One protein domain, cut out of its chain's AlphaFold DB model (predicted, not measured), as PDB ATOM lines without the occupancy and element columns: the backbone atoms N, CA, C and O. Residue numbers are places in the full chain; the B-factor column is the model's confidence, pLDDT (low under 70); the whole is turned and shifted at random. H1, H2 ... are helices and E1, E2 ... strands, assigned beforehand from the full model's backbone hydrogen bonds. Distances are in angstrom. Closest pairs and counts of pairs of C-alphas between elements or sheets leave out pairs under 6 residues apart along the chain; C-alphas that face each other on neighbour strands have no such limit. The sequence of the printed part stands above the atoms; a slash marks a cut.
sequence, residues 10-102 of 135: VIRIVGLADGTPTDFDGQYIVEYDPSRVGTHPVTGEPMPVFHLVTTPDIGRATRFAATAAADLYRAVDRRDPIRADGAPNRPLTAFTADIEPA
ATOM      1  N   VAL A  10      78.755 -37.790  29.108       96.00
ATOM      2  CA  VAL A  10      78.687 -37.615  27.656       96.00
ATOM      3  C   VAL A  10      78.743 -36.123  27.339       96.00
ATOM      4  O   VAL A  10      78.465 -35.286  28.200       96.00
ATOM      5  N   ILE A  11      79.125 -35.786  26.109       97.56
ATOM      6  CA  ILE A  11      79.116 -34.404  25.622       97.56
ATOM      7  C   ILE A  11      78.021 -34.295  24.570       97.56
ATOM      8  O   ILE A  11      78.100 -34.977  23.544       97.56
ATOM      9  N   ARG A  12      77.019 -33.451  24.824       97.94
ATOM     10  CA  ARG A  12      75.941 -33.133  23.886       97.94
ATOM     11  C   ARG A  12      76.230 -31.800  23.213       97.94
ATOM     12  O   ARG A  12      76.458 -30.802  23.889       97.94
ATOM     13  N   ILE A  13      76.202 -31.765  21.887       97.75
ATOM     14  CA  ILE A  13      76.219 -30.523  21.121       97.75
ATOM     15  C   ILE A  13      74.816 -29.932  21.193       97.75
ATOM     16  O   ILE A  13      73.847 -30.539  20.751       97.75
ATOM     17  N   VAL A  14      74.697 -28.749  21.789       97.88
ATOM     18  CA  VAL A  14      73.430 -28.010  21.833       97.88
ATOM     19  C   VAL A  14      73.166 -27.367  20.476       97.88
ATOM     20  O   VAL A  14      72.046 -27.423  19.984       97.88
ATOM     21  N   GLY A  15      74.219 -26.808  19.881       96.19
ATOM     22  CA  GLY A  15      74.249 -26.255  18.534       96.19
ATOM     23  C   GLY A  15      75.444 -25.332  18.343       96.19
ATOM     24  O   GLY A  15      76.337 -25.285  19.199       96.19
ATOM     25  N   LEU A  16      75.495 -24.591  17.236       96.38
ATOM     26  CA  LEU A  16      76.562 -23.610  17.019       96.38
ATOM     27  C   LEU A  16      76.476 -22.462  18.035       96.38
ATOM     28  O   LEU A  16      75.398 -22.023  18.433       96.38
ATOM     29  N   ALA A  17      77.635 -21.957  18.458       96.31
ATOM     30  CA  ALA A  17      77.744 -20.873  19.434       96.31
ATOM     31  C   ALA A  17      77.174 -19.537  18.917       96.31
ATOM     32  O   ALA A  17      76.843 -18.664  19.714       96.31
ATOM     33  N   ASP A  18      77.046 -19.381  17.597       95.50
ATOM     34  CA  ASP A  18      76.425 -18.217  16.957       95.50
ATOM     35  C   ASP A  18      74.900 -18.349  16.773       95.50
ATOM     36  O   ASP A  18      74.252 -17.402  16.327       95.50
ATOM     37  N   GLY A  19      74.317 -19.496  17.147       95.75
ATOM     38  CA  GLY A  19      72.886 -19.782  17.036       95.75
ATOM     39  C   GLY A  19      72.429 -20.275  15.660       95.75
ATOM     40  O   GLY A  19      71.232 -20.502  15.476       95.75
ATOM     41  N   THR A  20      73.335 -20.454  14.697       96.75
ATOM     42  CA  THR A  20      72.995 -21.035  13.394       96.75
ATOM     43  C   THR A  20      72.658 -22.525  13.560       96.75
ATOM     44  O   THR A  20      73.420 -23.241  14.212       96.75
ATOM     45  N   PRO A  21      71.557 -23.033  12.974       94.62
ATOM     46  CA  PRO A  21      71.250 -24.461  13.012       94.62
ATOM     47  C   PRO A  21      72.316 -25.307  12.314       94.62
ATOM     48  O   PRO A  21      72.896 -24.894  11.305       94.62
ATOM     49  N   THR A  22      72.532 -26.521  12.806       90.38
ATOM     50  CA  THR A  22      73.436 -27.492  12.184       90.38
ATOM     51  C   THR A  22      72.918 -28.917  12.342       90.38
ATOM     52  O   THR A  22      72.171 -29.230  13.264       90.38
ATOM     53  N   ASP A  23      73.357 -29.823  11.467       90.06
ATOM     54  CA  ASP A  23      73.004 -31.244  11.547       90.06
ATOM     55  C   ASP A  23      73.451 -31.893  12.871       90.06
ATOM     56  O   ASP A  23      72.960 -32.960  13.232       90.06
ATOM     57  N   PHE A  24      74.365 -31.258  13.613       92.56
ATOM     58  CA  PHE A  24      74.858 -31.726  14.910       92.56
ATOM     59  C   PHE A  24      73.979 -31.325  16.107       92.56
ATOM     60  O   PHE A  24      74.250 -31.779  17.222       92.56
ATOM     61  N   ASP A  25      72.951 -30.494  15.909       95.38
ATOM     62  CA  ASP A  25      72.104 -29.980  16.990       95.38
ATOM     63  C   ASP A  25      71.459 -31.120  17.793       95.38
ATOM     64  O   ASP A  25      70.812 -32.022  17.256       95.38
ATOM     65  N   GLY A  26      71.645 -31.089  19.112       96.25
ATOM     66  CA  GLY A  26      71.124 -32.085  20.045       96.25
ATOM     67  C   GLY A  26      71.840 -33.440  20.034       96.25
ATOM     68  O   GLY A  26      71.437 -34.318  20.796       96.25
ATOM     69  N   GLN A  27      72.879 -33.632  19.217       96.88
ATOM     70  CA  GLN A  27      73.586 -34.910  19.121       96.88
ATOM     71  C   GLN A  27      74.736 -35.038  20.130       96.88
ATOM     72  O   GLN A  27      75.324 -34.056  20.576       96.88
ATOM     73  N   TYR A  28      75.104 -36.274  20.459       96.94
ATOM     74  CA  TYR A  28      76.192 -36.616  21.371       96.94
ATOM     75  C   TYR A  28      77.461 -37.003  20.618       96.94
ATOM     76  O   TYR A  28      77.397 -37.632  19.562       96.94
ATOM     77  N   ILE A  29      78.627 -36.674  21.174       96.62
ATOM     78  CA  ILE A  29      79.922 -37.009  20.569       96.62
ATOM     79  C   ILE A  29      80.206 -38.511  20.678       96.62
ATOM     80  O   ILE A  29      80.219 -39.083  21.770       96.62
ATOM     81  N   VAL A  30      80.514 -39.130  19.537       95.44
ATOM     82  CA  VAL A  30      81.050 -40.497  19.430       95.44
ATOM     83  C   VAL A  30      82.560 -40.436  19.247       95.44
ATOM     84  O   VAL A  30      83.304 -41.034  20.012       95.44
ATOM     85  N   GLU A  31      83.038 -39.655  18.282       94.75
ATOM     86  CA  GLU A  31      84.467 -39.452  18.053       94.75
ATOM     87  C   GLU A  31      84.751 -37.985  17.777       94.75
ATOM     88  O   GLU A  31      84.014 -37.321  17.049       94.75
ATOM     89  N   TYR A  32      85.863 -37.492  18.309       95.56
ATOM     90  CA  TYR A  32      86.341 -36.152  18.020       95.56
ATOM     91  C   TYR A  32      87.865 -36.125  18.005       95.56
ATOM     92  O   TYR A  32      88.510 -36.597  18.942       95.56
ATOM     93  N   ASP A  33      88.427 -35.558  16.942       95.62
ATOM     94  CA  ASP A  33      89.848 -35.242  16.845       95.62
ATOM     95  C   ASP A  33      90.014 -33.931  16.056       95.62
ATOM     96  O   ASP A  33      89.794 -33.913  14.838       95.62
ATOM     97  N   PRO A  34      90.419 -32.826  16.715       94.75
ATOM     98  CA  PRO A  34      90.608 -31.548  16.041       94.75
ATOM     99  C   PRO A  34      91.749 -31.579  15.025       94.75
ATOM    100  O   PRO A  34      91.794 -30.720  14.162       94.75
ATOM    101  N   SER A  35      92.673 -32.539  15.122       94.75
ATOM    102  CA  SER A  35      93.854 -32.644  14.258       94.75
ATOM    103  C   SER A  35      93.688 -33.662  13.124       94.75
ATOM    104  O   SER A  35      94.638 -33.909  12.380       94.75
ATOM    105  N   ARG A  36      92.499 -34.259  12.967       93.31
ATOM    106  CA  ARG A  36      92.177 -35.195  11.882       93.31
ATOM    107  C   ARG A  36      91.221 -34.545  10.889       93.31
ATOM    108  O   ARG A  36      90.346 -33.778  11.271       93.31
ATOM    109  N   VAL A  37      91.390 -34.831   9.597       88.69
ATOM    110  CA  VAL A  37      90.443 -34.386   8.560       88.69
ATOM    111  C   VAL A  37      89.093 -35.047   8.823       88.69
ATOM    112  O   VAL A  37      89.038 -36.250   9.073       88.69
ATOM    113  N   GLY A  38      88.030 -34.249   8.807       85.62
ATOM    114  CA  GLY A  38      86.681 -34.745   9.012       85.62
ATOM    115  C   GLY A  38      86.079 -35.343   7.761       85.62
ATOM    116  O   GLY A  38      86.674 -35.358   6.682       85.62
ATOM    117  N   THR A  39      84.849 -35.802   7.900       83.94
ATOM    118  CA  THR A  39      84.057 -36.325   6.795       83.94
ATOM    119  C   THR A  39      82.663 -35.731   6.892       83.94
ATOM    120  O   THR A  39      82.099 -35.656   7.982       83.94
ATOM    121  N   HIS A  40      82.120 -35.281   5.766       80.06
ATOM    122  CA  HIS A  40      80.784 -34.721   5.704       80.06
ATOM    123  C   HIS A  40      79.770 -35.807   6.081       80.06
ATOM    124  O   HIS A  40      79.764 -36.864   5.444       80.06
ATOM    125  N   PRO A  41      78.890 -35.568   7.069       72.12
ATOM    126  CA  PRO A  41      78.025 -36.614   7.614       72.12
ATOM    127  C   PRO A  41      77.027 -37.159   6.583       72.12
ATOM    128  O   PRO A  41      76.689 -38.337   6.620       72.12
ATOM    129  N   VAL A  42      76.585 -36.316   5.641       77.56
ATOM    130  CA  VAL A  42      75.660 -36.707   4.560       77.56
ATOM    131  C   VAL A  42      76.368 -37.278   3.323       77.56
ATOM    132  O   VAL A  42      75.987 -38.341   2.845       77.56
ATOM    133  N   THR A  43      77.370 -36.585   2.766       84.62
ATOM    134  CA  THR A  43      77.972 -36.962   1.473       84.62
ATOM    135  C   THR A  43      79.149 -37.927   1.594       84.62
ATOM    136  O   THR A  43      79.517 -38.554   0.606       84.62
ATOM    137  N   GLY A  44      79.761 -38.056   2.776       81.88
ATOM    138  CA  GLY A  44      80.974 -38.852   2.961       81.88
ATOM    139  C   GLY A  44      82.250 -38.196   2.415       81.88
ATOM    140  O   GLY A  44      83.312 -38.816   2.437       81.88
ATOM    141  N   GLU A  45      82.181 -36.958   1.920       85.12
ATOM    142  CA  GLU A  45      83.349 -36.253   1.384       85.12
ATOM    143  C   GLU A  45      84.262 -35.723   2.501       85.12
ATOM    144  O   GLU A  45      83.772 -35.346   3.568       85.12
ATOM    145  N   PRO A  46      85.589 -35.645   2.298       81.31
ATOM    146  CA  PRO A  46      86.489 -35.048   3.281       81.31
ATOM    147  C   PRO A  46      86.122 -33.590   3.593       81.31
ATOM    148  O   PRO A  46      86.033 -32.756   2.694       81.31
ATOM    149  N   MET A  47      85.981 -33.258   4.878       78.75
ATOM    150  CA  MET A  47      85.812 -31.883   5.352       78.75
ATOM    151  C   MET A  47      87.129 -31.381   5.963       78.75
ATOM    152  O   MET A  47      87.600 -31.956   6.949       78.75
ATOM    153  N   PRO A  48      87.731 -30.294   5.443       67.81
ATOM    154  CA  PRO A  48      89.062 -29.840   5.856       67.81
ATOM    155  C   PRO A  48      89.112 -29.185   7.247       67.81
ATOM    156  O   PRO A  48      90.153 -28.663   7.625       67.81
ATOM    157  N   VAL A  49      88.023 -29.209   8.018       75.81
ATOM    158  CA  VAL A  49      87.928 -28.563   9.333       75.81
ATOM    159  C   VAL A  49      88.457 -29.461  10.452       75.81
ATOM    160  O   VAL A  49      89.546 -29.219  10.950       75.81
ATOM    161  N   PHE A  50      87.755 -30.522  10.842       89.69
ATOM    162  CA  PHE A  50      88.166 -31.440  11.917       89.69
ATOM    163  C   PHE A  50      87.302 -32.703  11.884       89.69
ATOM    164  O   PHE A  50      86.207 -32.686  11.320       89.69
ATOM    165  N   HIS A  51      87.760 -33.786  12.514       93.69
ATOM    166  CA  HIS A  51      86.969 -35.002  12.666       93.69
ATOM    167  C   HIS A  51      85.981 -34.856  13.813       93.69
ATOM    168  O   HIS A  51      86.385 -34.722  14.967       93.69
ATOM    169  N   LEU A  52      84.695 -34.936  13.490       93.50
ATOM    170  CA  LEU A  52      83.604 -34.970  14.451       93.50
ATOM    171  C   LEU A  52      82.565 -35.988  13.977       93.50
ATOM    172  O   LEU A  52      82.005 -35.850  12.892       93.50
ATOM    173  N   VAL A  53      82.318 -37.002  14.799       92.75
ATOM    174  CA  VAL A  53      81.242 -37.978  14.613       92.75
ATOM    175  C   VAL A  53      80.315 -37.869  15.805       92.75
ATOM    176  O   VAL A  53      80.752 -37.965  16.956       92.75
ATOM    177  N   THR A  54      79.034 -37.698  15.515       94.06
ATOM    178  CA  THR A  54      77.983 -37.557  16.514       94.06
ATOM    179  C   THR A  54      76.872 -38.571  16.297       94.06
ATOM    180  O   THR A  54      76.808 -39.256  15.274       94.06
ATOM    181  N   THR A  55      75.998 -38.693  17.287       93.38
ATOM    182  CA  THR A  55      74.822 -39.554  17.227       93.38
ATOM    183  C   THR A  55      73.668 -38.951  18.029       93.38
ATOM    184  O   THR A  55      73.909 -38.375  19.088       93.38
ATOM    185  N   PRO A  56      72.406 -39.089  17.590       93.31
ATOM    186  CA  PRO A  56      71.259 -38.760  18.436       93.31
ATOM    187  C   PRO A  56      71.047 -39.780  19.572       93.31
ATOM    188  O   PRO A  56      70.319 -39.501  20.521       93.31
ATOM    189  N   ASP A  57      71.664 -40.963  19.487       90.06
ATOM    190  CA  ASP A  57      71.526 -42.045  20.464       90.06
ATOM    191  C   ASP A  57      72.602 -41.938  21.556       90.06
ATOM    192  O   ASP A  57      73.762 -42.301  21.354       90.06
ATOM    193  N   ILE A  58      72.206 -41.479  22.746       90.44
ATOM    194  CA  ILE A  58      73.106 -41.331  23.900       90.44
ATOM    195  C   ILE A  58      73.828 -42.636  24.280       90.44
ATOM    196  O   ILE A  58      74.931 -42.585  24.822       90.44
ATOM    197  N   GLY A  59      73.261 -43.810  23.978       86.25
ATOM    198  CA  GLY A  59      73.908 -45.091  24.264       86.25
ATOM    199  C   GLY A  59      75.089 -45.414  23.367       86.25
ATOM    200  O   GLY A  59      75.955 -46.199  23.754       86.25
ATOM    201  N   ARG A  60      75.177 -44.748  22.215       89.12
ATOM    202  CA  ARG A  60      76.309 -44.831  21.290       89.12
ATOM    203  C   ARG A  60      77.351 -43.733  21.514       89.12
ATOM    204  O   ARG A  60      78.396 -43.762  20.866       89.12
ATOM    205  N   ALA A  61      77.080 -42.776  22.400       93.75
ATOM    206  CA  ALA A  61      78.009 -41.706  22.731       93.75
ATOM    207  C   ALA A  61      79.247 -42.236  23.463       93.75
ATOM    208  O   ALA A  61      79.176 -43.179  24.260       93.75
ATOM    209  N   THR A  62      80.388 -41.581  23.255       93.75
ATOM    210  CA  THR A  62      81.587 -41.894  24.031       93.75
ATOM    211  C   THR A  62      81.423 -41.404  25.464       93.75
ATOM    212  O   THR A  62      80.968 -40.293  25.732       93.75
ATOM    213  N   ARG A  63      81.817 -42.268  26.398       93.31
ATOM    214  CA  ARG A  63      81.796 -42.012  27.835       93.31
ATOM    215  C   ARG A  63      83.152 -41.473  28.273       93.31
ATOM    216  O   ARG A  63      84.171 -42.146  28.131       93.31
ATOM    217  N   PHE A  64      83.160 -40.274  28.839       92.44
ATOM    218  CA  PHE A  64      84.364 -39.576  29.277       92.44
ATOM    219  C   PHE A  64      84.406 -39.458  30.798       92.44
ATOM    220  O   PHE A  64      83.377 -39.334  31.454       92.44
ATOM    221  N   ALA A  65      85.607 -39.403  31.374       92.94
ATOM    222  CA  ALA A  65      85.753 -38.774  32.684       92.94
ATOM    223  C   ALA A  65      85.492 -37.262  32.550       92.94
ATOM    224  O   ALA A  65      85.866 -36.671  31.535       92.94
ATOM    225  N   ALA A  66      84.932 -36.619  33.578       89.00
ATOM    226  CA  ALA A  66      84.591 -35.192  33.527       89.00
ATOM    227  C   ALA A  66      85.778 -34.286  33.128       89.00
ATOM    228  O   ALA A  66      85.625 -33.368  32.324       89.00
ATOM    229  N   THR A  67      86.985 -34.570  33.630       92.50
ATOM    230  CA  THR A  67      88.199 -33.824  33.250       92.50
ATOM    231  C   THR A  67      88.568 -34.035  31.784       92.50
ATOM    232  O   THR A  67      88.840 -33.067  31.085       92.50
ATOM    233  N   ALA A  68      88.494 -35.275  31.295       94.31
ATOM    234  CA  ALA A  68      88.766 -35.592  29.896       94.31
ATOM    235  C   ALA A  68      87.764 -34.913  28.949       94.31
ATOM    236  O   ALA A  68      88.160 -34.460  27.881       94.31
ATOM    237  N   ALA A  69      86.494 -34.784  29.347       94.56
ATOM    238  CA  ALA A  69      85.497 -34.045  28.573       94.56
ATOM    239  C   ALA A  69      85.848 -32.550  28.460       94.56
ATOM    240  O   ALA A  69      85.788 -31.974  27.373       94.56
ATOM    241  N   ALA A  70      86.277 -31.928  29.563       93.00
ATOM    242  CA  ALA A  70      86.707 -30.530  29.564       93.00
ATOM    243  C   ALA A  70      87.987 -30.304  28.737       93.00
ATOM    244  O   ALA A  70      88.107 -29.281  28.056       93.00
ATOM    245  N   ASP A  71      88.929 -31.250  28.781       96.00
ATOM    246  CA  ASP A  71      90.145 -31.217  27.966       96.00
ATOM    247  C   ASP A  71      89.817 -31.367  26.478       96.00
ATOM    248  O   ASP A  71      90.334 -30.608  25.656       96.00
ATOM    249  N   LEU A  72      88.901 -32.279  26.135       95.88
ATOM    250  CA  LEU A  72      88.424 -32.487  24.770       95.88
ATOM    251  C   LEU A  72      87.764 -31.219  24.204       95.88
ATOM    252  O   LEU A  72      88.090 -30.806  23.093       95.88
ATOM    253  N   TYR A  73      86.914 -30.546  24.990       95.62
ATOM    254  CA  TYR A  73      86.263 -29.290  24.588       95.62
ATOM    255  C   TYR A  73      87.251 -28.157  24.290       95.62
ATOM    256  O   TYR A  73      86.993 -27.292  23.452       95.62
ATOM    257  N   ARG A  74      88.412 -28.161  24.950       96.69
ATOM    258  CA  ARG A  74      89.459 -27.144  24.776       96.69
ATOM    259  C   ARG A  74      90.607 -27.603  23.880       96.69
ATOM    260  O   ARG A  74      91.605 -26.880  23.783       96.69
ATOM    261  N   ALA A  75      90.489 -28.775  23.259       97.38
ATOM    262  CA  ALA A  75      91.543 -29.348  22.445       97.38
ATOM    263  C   ALA A  75      91.861 -28.438  21.250       97.38
ATOM    264  O   ALA A  75      90.969 -27.906  20.590       97.38
ATOM    265  N   VAL A  76      93.157 -28.241  21.012       97.38
ATOM    266  CA  VAL A  76      93.670 -27.378  19.944       97.38
ATOM    267  C   VAL A  76      93.948 -28.219  18.699       97.38
ATOM    268  O   VAL A  76      94.533 -29.300  18.817       97.38
ATOM    269  N   ASP A  77      93.565 -27.727  17.519       95.62
ATOM    270  CA  ASP A  77      93.985 -28.329  16.248       95.62
ATOM    271  C   ASP A  77      95.499 -28.166  16.083       95.62
ATOM    272  O   ASP A  77      96.016 -27.059  16.017       95.62
ATOM    273  N   ARG A  78      96.249 -29.264  16.021       95.12
ATOM    274  CA  ARG A  78      97.712 -29.203  15.907       95.12
ATOM    275  C   ARG A  78      98.197 -28.881  14.497       95.12
ATOM    276  O   ARG A  78      99.364 -28.532  14.344       95.12
ATOM    277  N   ARG A  79      97.344 -29.024  13.480       92.75
ATOM    278  CA  ARG A  79      97.664 -28.689  12.084       92.75
ATOM    279  C   ARG A  79      97.601 -27.184  11.859       92.75
ATOM    280  O   ARG A  79      98.412 -26.654  11.110       92.75
ATOM    281  N   ASP A  80      96.663 -26.530  12.539       92.25
ATOM    282  CA  ASP A  80      96.465 -25.085  12.508       92.25
ATOM    283  C   ASP A  80      96.156 -24.552  13.919       92.25
ATOM    284  O   ASP A  80      94.998 -24.304  14.252       92.25
ATOM    285  N   PRO A  81      97.166 -24.434  14.801       95.38
ATOM    286  CA  PRO A  81      96.952 -24.217  16.234       95.38
ATOM    287  C   PRO A  81      96.514 -22.810  16.622       95.38
ATOM    288  O   PRO A  81      96.084 -22.610  17.761       95.38
ATOM    289  N   ILE A  82      96.619 -21.839  15.718       96.38
ATOM    290  CA  ILE A  82      96.384 -20.423  16.000       96.38
ATOM    291  C   ILE A  82      95.439 -19.858  14.944       96.38
ATOM    292  O   ILE A  82      95.697 -19.952  13.752       96.38
ATOM    293  N   ARG A  83      94.347 -19.236  15.389       92.25
ATOM    294  CA  ARG A  83      93.375 -18.558  14.527       92.25
ATOM    295  C   ARG A  83      93.940 -17.241  13.993       92.25
ATOM    296  O   ARG A  83      94.902 -16.692  14.525       92.25
ATOM    297  N   ALA A  84      93.267 -16.664  12.997       91.81
ATOM    298  CA  ALA A  84      93.630 -15.363  12.427       91.81
ATOM    299  C   ALA A  84      93.661 -14.205  13.452       91.81
ATOM    300  O   ALA A  84      94.368 -13.224  13.243       91.81
ATOM    301  N   ASP A  85      92.920 -14.318  14.558       93.06
ATOM    302  CA  ASP A  85      92.897 -13.347  15.662       93.06
ATOM    303  C   ASP A  85      93.990 -13.591  16.727       93.06
ATOM    304  O   ASP A  85      94.059 -12.869  17.722       93.06
ATOM    305  N   GLY A  86      94.857 -14.592  16.534       96.12
ATOM    306  CA  GLY A  86      95.927 -14.964  17.461       96.12
ATOM    307  C   GLY A  86      95.487 -15.870  18.617       96.12
ATOM    308  O   GLY A  86      96.335 -16.300  19.403       96.12
ATOM    309  N   ALA A  87      94.196 -16.195  18.738       95.44
ATOM    310  CA  ALA A  87      93.706 -17.113  19.761       95.44
ATOM    311  C   ALA A  87      93.975 -18.587  19.386       95.44
ATOM    312  O   ALA A  87      94.083 -18.920  18.203       95.44
ATOM    313  N   PRO A  88      94.034 -19.512  20.365       97.31
ATOM    314  CA  PRO A  88      94.129 -20.940  20.076       97.31
ATOM    315  C   PRO A  88      92.954 -21.436  19.227       97.31
ATOM    316  O   PRO A  88      91.791 -21.159  19.540       97.31
ATOM    317  N   ASN A  89      93.244 -22.221  18.192       96.06
ATOM    318  CA  ASN A  89      92.220 -22.849  17.370       96.06
ATOM    319  C   ASN A  89      91.632 -24.062  18.095       96.06
ATOM    320  O   ASN A  89      92.233 -25.135  18.112       96.06
ATOM    321  N   ARG A  90      90.476 -23.865  18.736       96.19
ATOM    322  CA  ARG A  90      89.732 -24.886  19.490       96.19
ATOM    323  C   ARG A  90      88.394 -25.148  18.807       96.19
ATOM    324  O   ARG A  90      87.403 -24.516  19.186       96.19
ATOM    325  N   PRO A  91      88.331 -26.041  17.808       94.81
ATOM    326  CA  PRO A  91      87.163 -26.117  16.943       94.81
ATOM    327  C   PRO A  91      85.864 -26.450  17.683       94.81
ATOM    328  O   PRO A  91      84.817 -25.919  17.331       94.81
ATOM    329  N   LEU A  92      85.919 -27.243  18.761       95.56
ATOM    330  CA  LEU A  92      84.710 -27.592  19.514       95.56
ATOM    331  C   LEU A  92      84.078 -26.398  20.250       95.56
ATOM    332  O   LEU A  92      82.890 -26.431  20.543       95.56
ATOM    333  N   THR A  93      84.827 -25.312  20.478       95.69
ATOM    334  CA  THR A  93      84.279 -24.064  21.047       95.69
ATOM    335  C   THR A  93      83.441 -23.255  20.057       95.69
ATOM    336  O   THR A  93      82.777 -22.306  20.461       95.69
ATOM    337  N   ALA A  94      83.423 -23.641  18.775       94.31
ATOM    338  CA  ALA A  94      82.433 -23.146  17.821       94.31
ATOM    339  C   ALA A  94      81.016 -23.656  18.139       94.31
ATOM    340  O   ALA A  94      80.047 -23.133  17.595       94.31
ATOM    341  N   PHE A  95      80.892 -24.647  19.027       96.62
ATOM    342  CA  PHE A  95      79.628 -25.183  19.507       96.62
ATOM    343  C   PHE A  95      79.389 -24.803  20.970       96.62
ATOM    344  O   PHE A  95      80.302 -24.795  21.807       96.62
ATOM    345  N   THR A  96      78.122 -24.567  21.289       97.81
ATOM    346  CA  THR A  96      77.624 -24.692  22.657       97.81
ATOM    347  C   THR A  96      77.461 -26.181  22.949       97.81
ATOM    348  O   THR A  96      76.824 -26.895  22.171       97.81
ATOM    349  N   ALA A  97      78.038 -26.662  24.049       96.75
ATOM    350  CA  ALA A  97      77.979 -28.067  24.429       96.75
ATOM    351  C   ALA A  97      77.692 -28.235  25.922       96.75
ATOM    352  O   ALA A  97      78.261 -27.519  26.749       96.75
ATOM    353  N   ASP A  98      76.863 -29.223  26.242       97.25
ATOM    354  CA  ASP A  98      76.565 -29.639  27.607       97.25
ATOM    355  C   ASP A  98      77.375 -30.892  27.957       97.25
ATOM    356  O   ASP A  98      77.537 -31.803  27.141       97.25
ATOM    357  N   ILE A  99      77.889 -30.939  29.189       94.50
ATOM    358  CA  ILE A  99      78.485 -32.144  29.775       94.50
ATOM    359  C   ILE A  99      77.454 -32.724  30.732       94.50
ATOM    360  O   ILE A  99      77.152 -32.130  31.768       94.50
ATOM    361  N   GLU A 100      76.928 -33.888  30.382       93.44
ATOM    362  CA  GLU A 100      75.817 -34.518  31.090       93.44
ATOM    363  C   GLU A 100      76.276 -35.840  31.713       93.44
ATOM    364  O   GLU A 100      77.127 -36.524  31.132       93.44
ATOM    365  N   PRO A 101      75.736 -36.245  32.878       91.31
ATOM    366  CA  PRO A 101      75.949 -37.588  33.399       91.31
ATOM    367  C   PRO A 101      75.540 -38.629  32.358       91.31
ATOM    368  O   PRO A 101      74.442 -38.580  31.807       91.31
ATOM    369  N   ALA A 102      76.423 -39.586  32.083       87.69
ATOM    370  CA  ALA A 102      76.099 -40.670  31.178       87.69
ATOM    371  C   ALA A 102      75.036 -41.560  31.844       87.69
ATOM    372  O   ALA A 102      75.227 -41.965  32.995       87.69
TER     373      ALA A 102
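This is residues 10 to 102 of the 135 residues of the protein "DUF2510 domain-containing protein" of Mycolicibacterium sp. (ex Dasyatis americana) (UniProt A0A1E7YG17). With little regular structure, two small antiparallel sheets, E1 with E4 and the hairpin of E2 and E3, meet where E1 passes E2; the short helix H1 is near E1 and E4, and long loops make much of the rest. The printed part has 93 residues, 37 of them in named elements, in the order E1, E2, E3, H1, H2, E4, a mixed class. It is compact, with a radius of gyration of the C-alphas of 12.9 A, spanning 36 by 33 by 24 A.

E1, residues 10 to 16, begins at C-alpha 10 (78.687, -37.615, 27.656) and is 17.7 A long. E2 is residues 28 to 33, E3 51 to 55, H1 66 to 73 and H2 91 to 94. E4, residues 95 to 101, 19.0 A long, ends at C-alpha 101 (75.949, -37.588, 33.399).

In antiparallel E1 and E4, N 12 and O 98 are 2.9 A apart. In hairpin E2 and E3, N 30 and O 53 are 2.8 A apart. The closest C-alphas of E1 and E2, Arg 12 and Tyr 28, are 4.3 A apart. H1 and H2 are close but not clearly touching, closest at C-alphas 73 and 92, 5.6 A. Every O i to N i+4 pair in H1 is within hydrogen-bond range; H2 is too short for one.

The farthest C-alphas, Gly 59 and Asp 85, are 38.0 A apart. The printed part has no cut. Links E1 to E2, E2 to E3 and H1 to H2 are long. Residue 48 has pLDDT under 70.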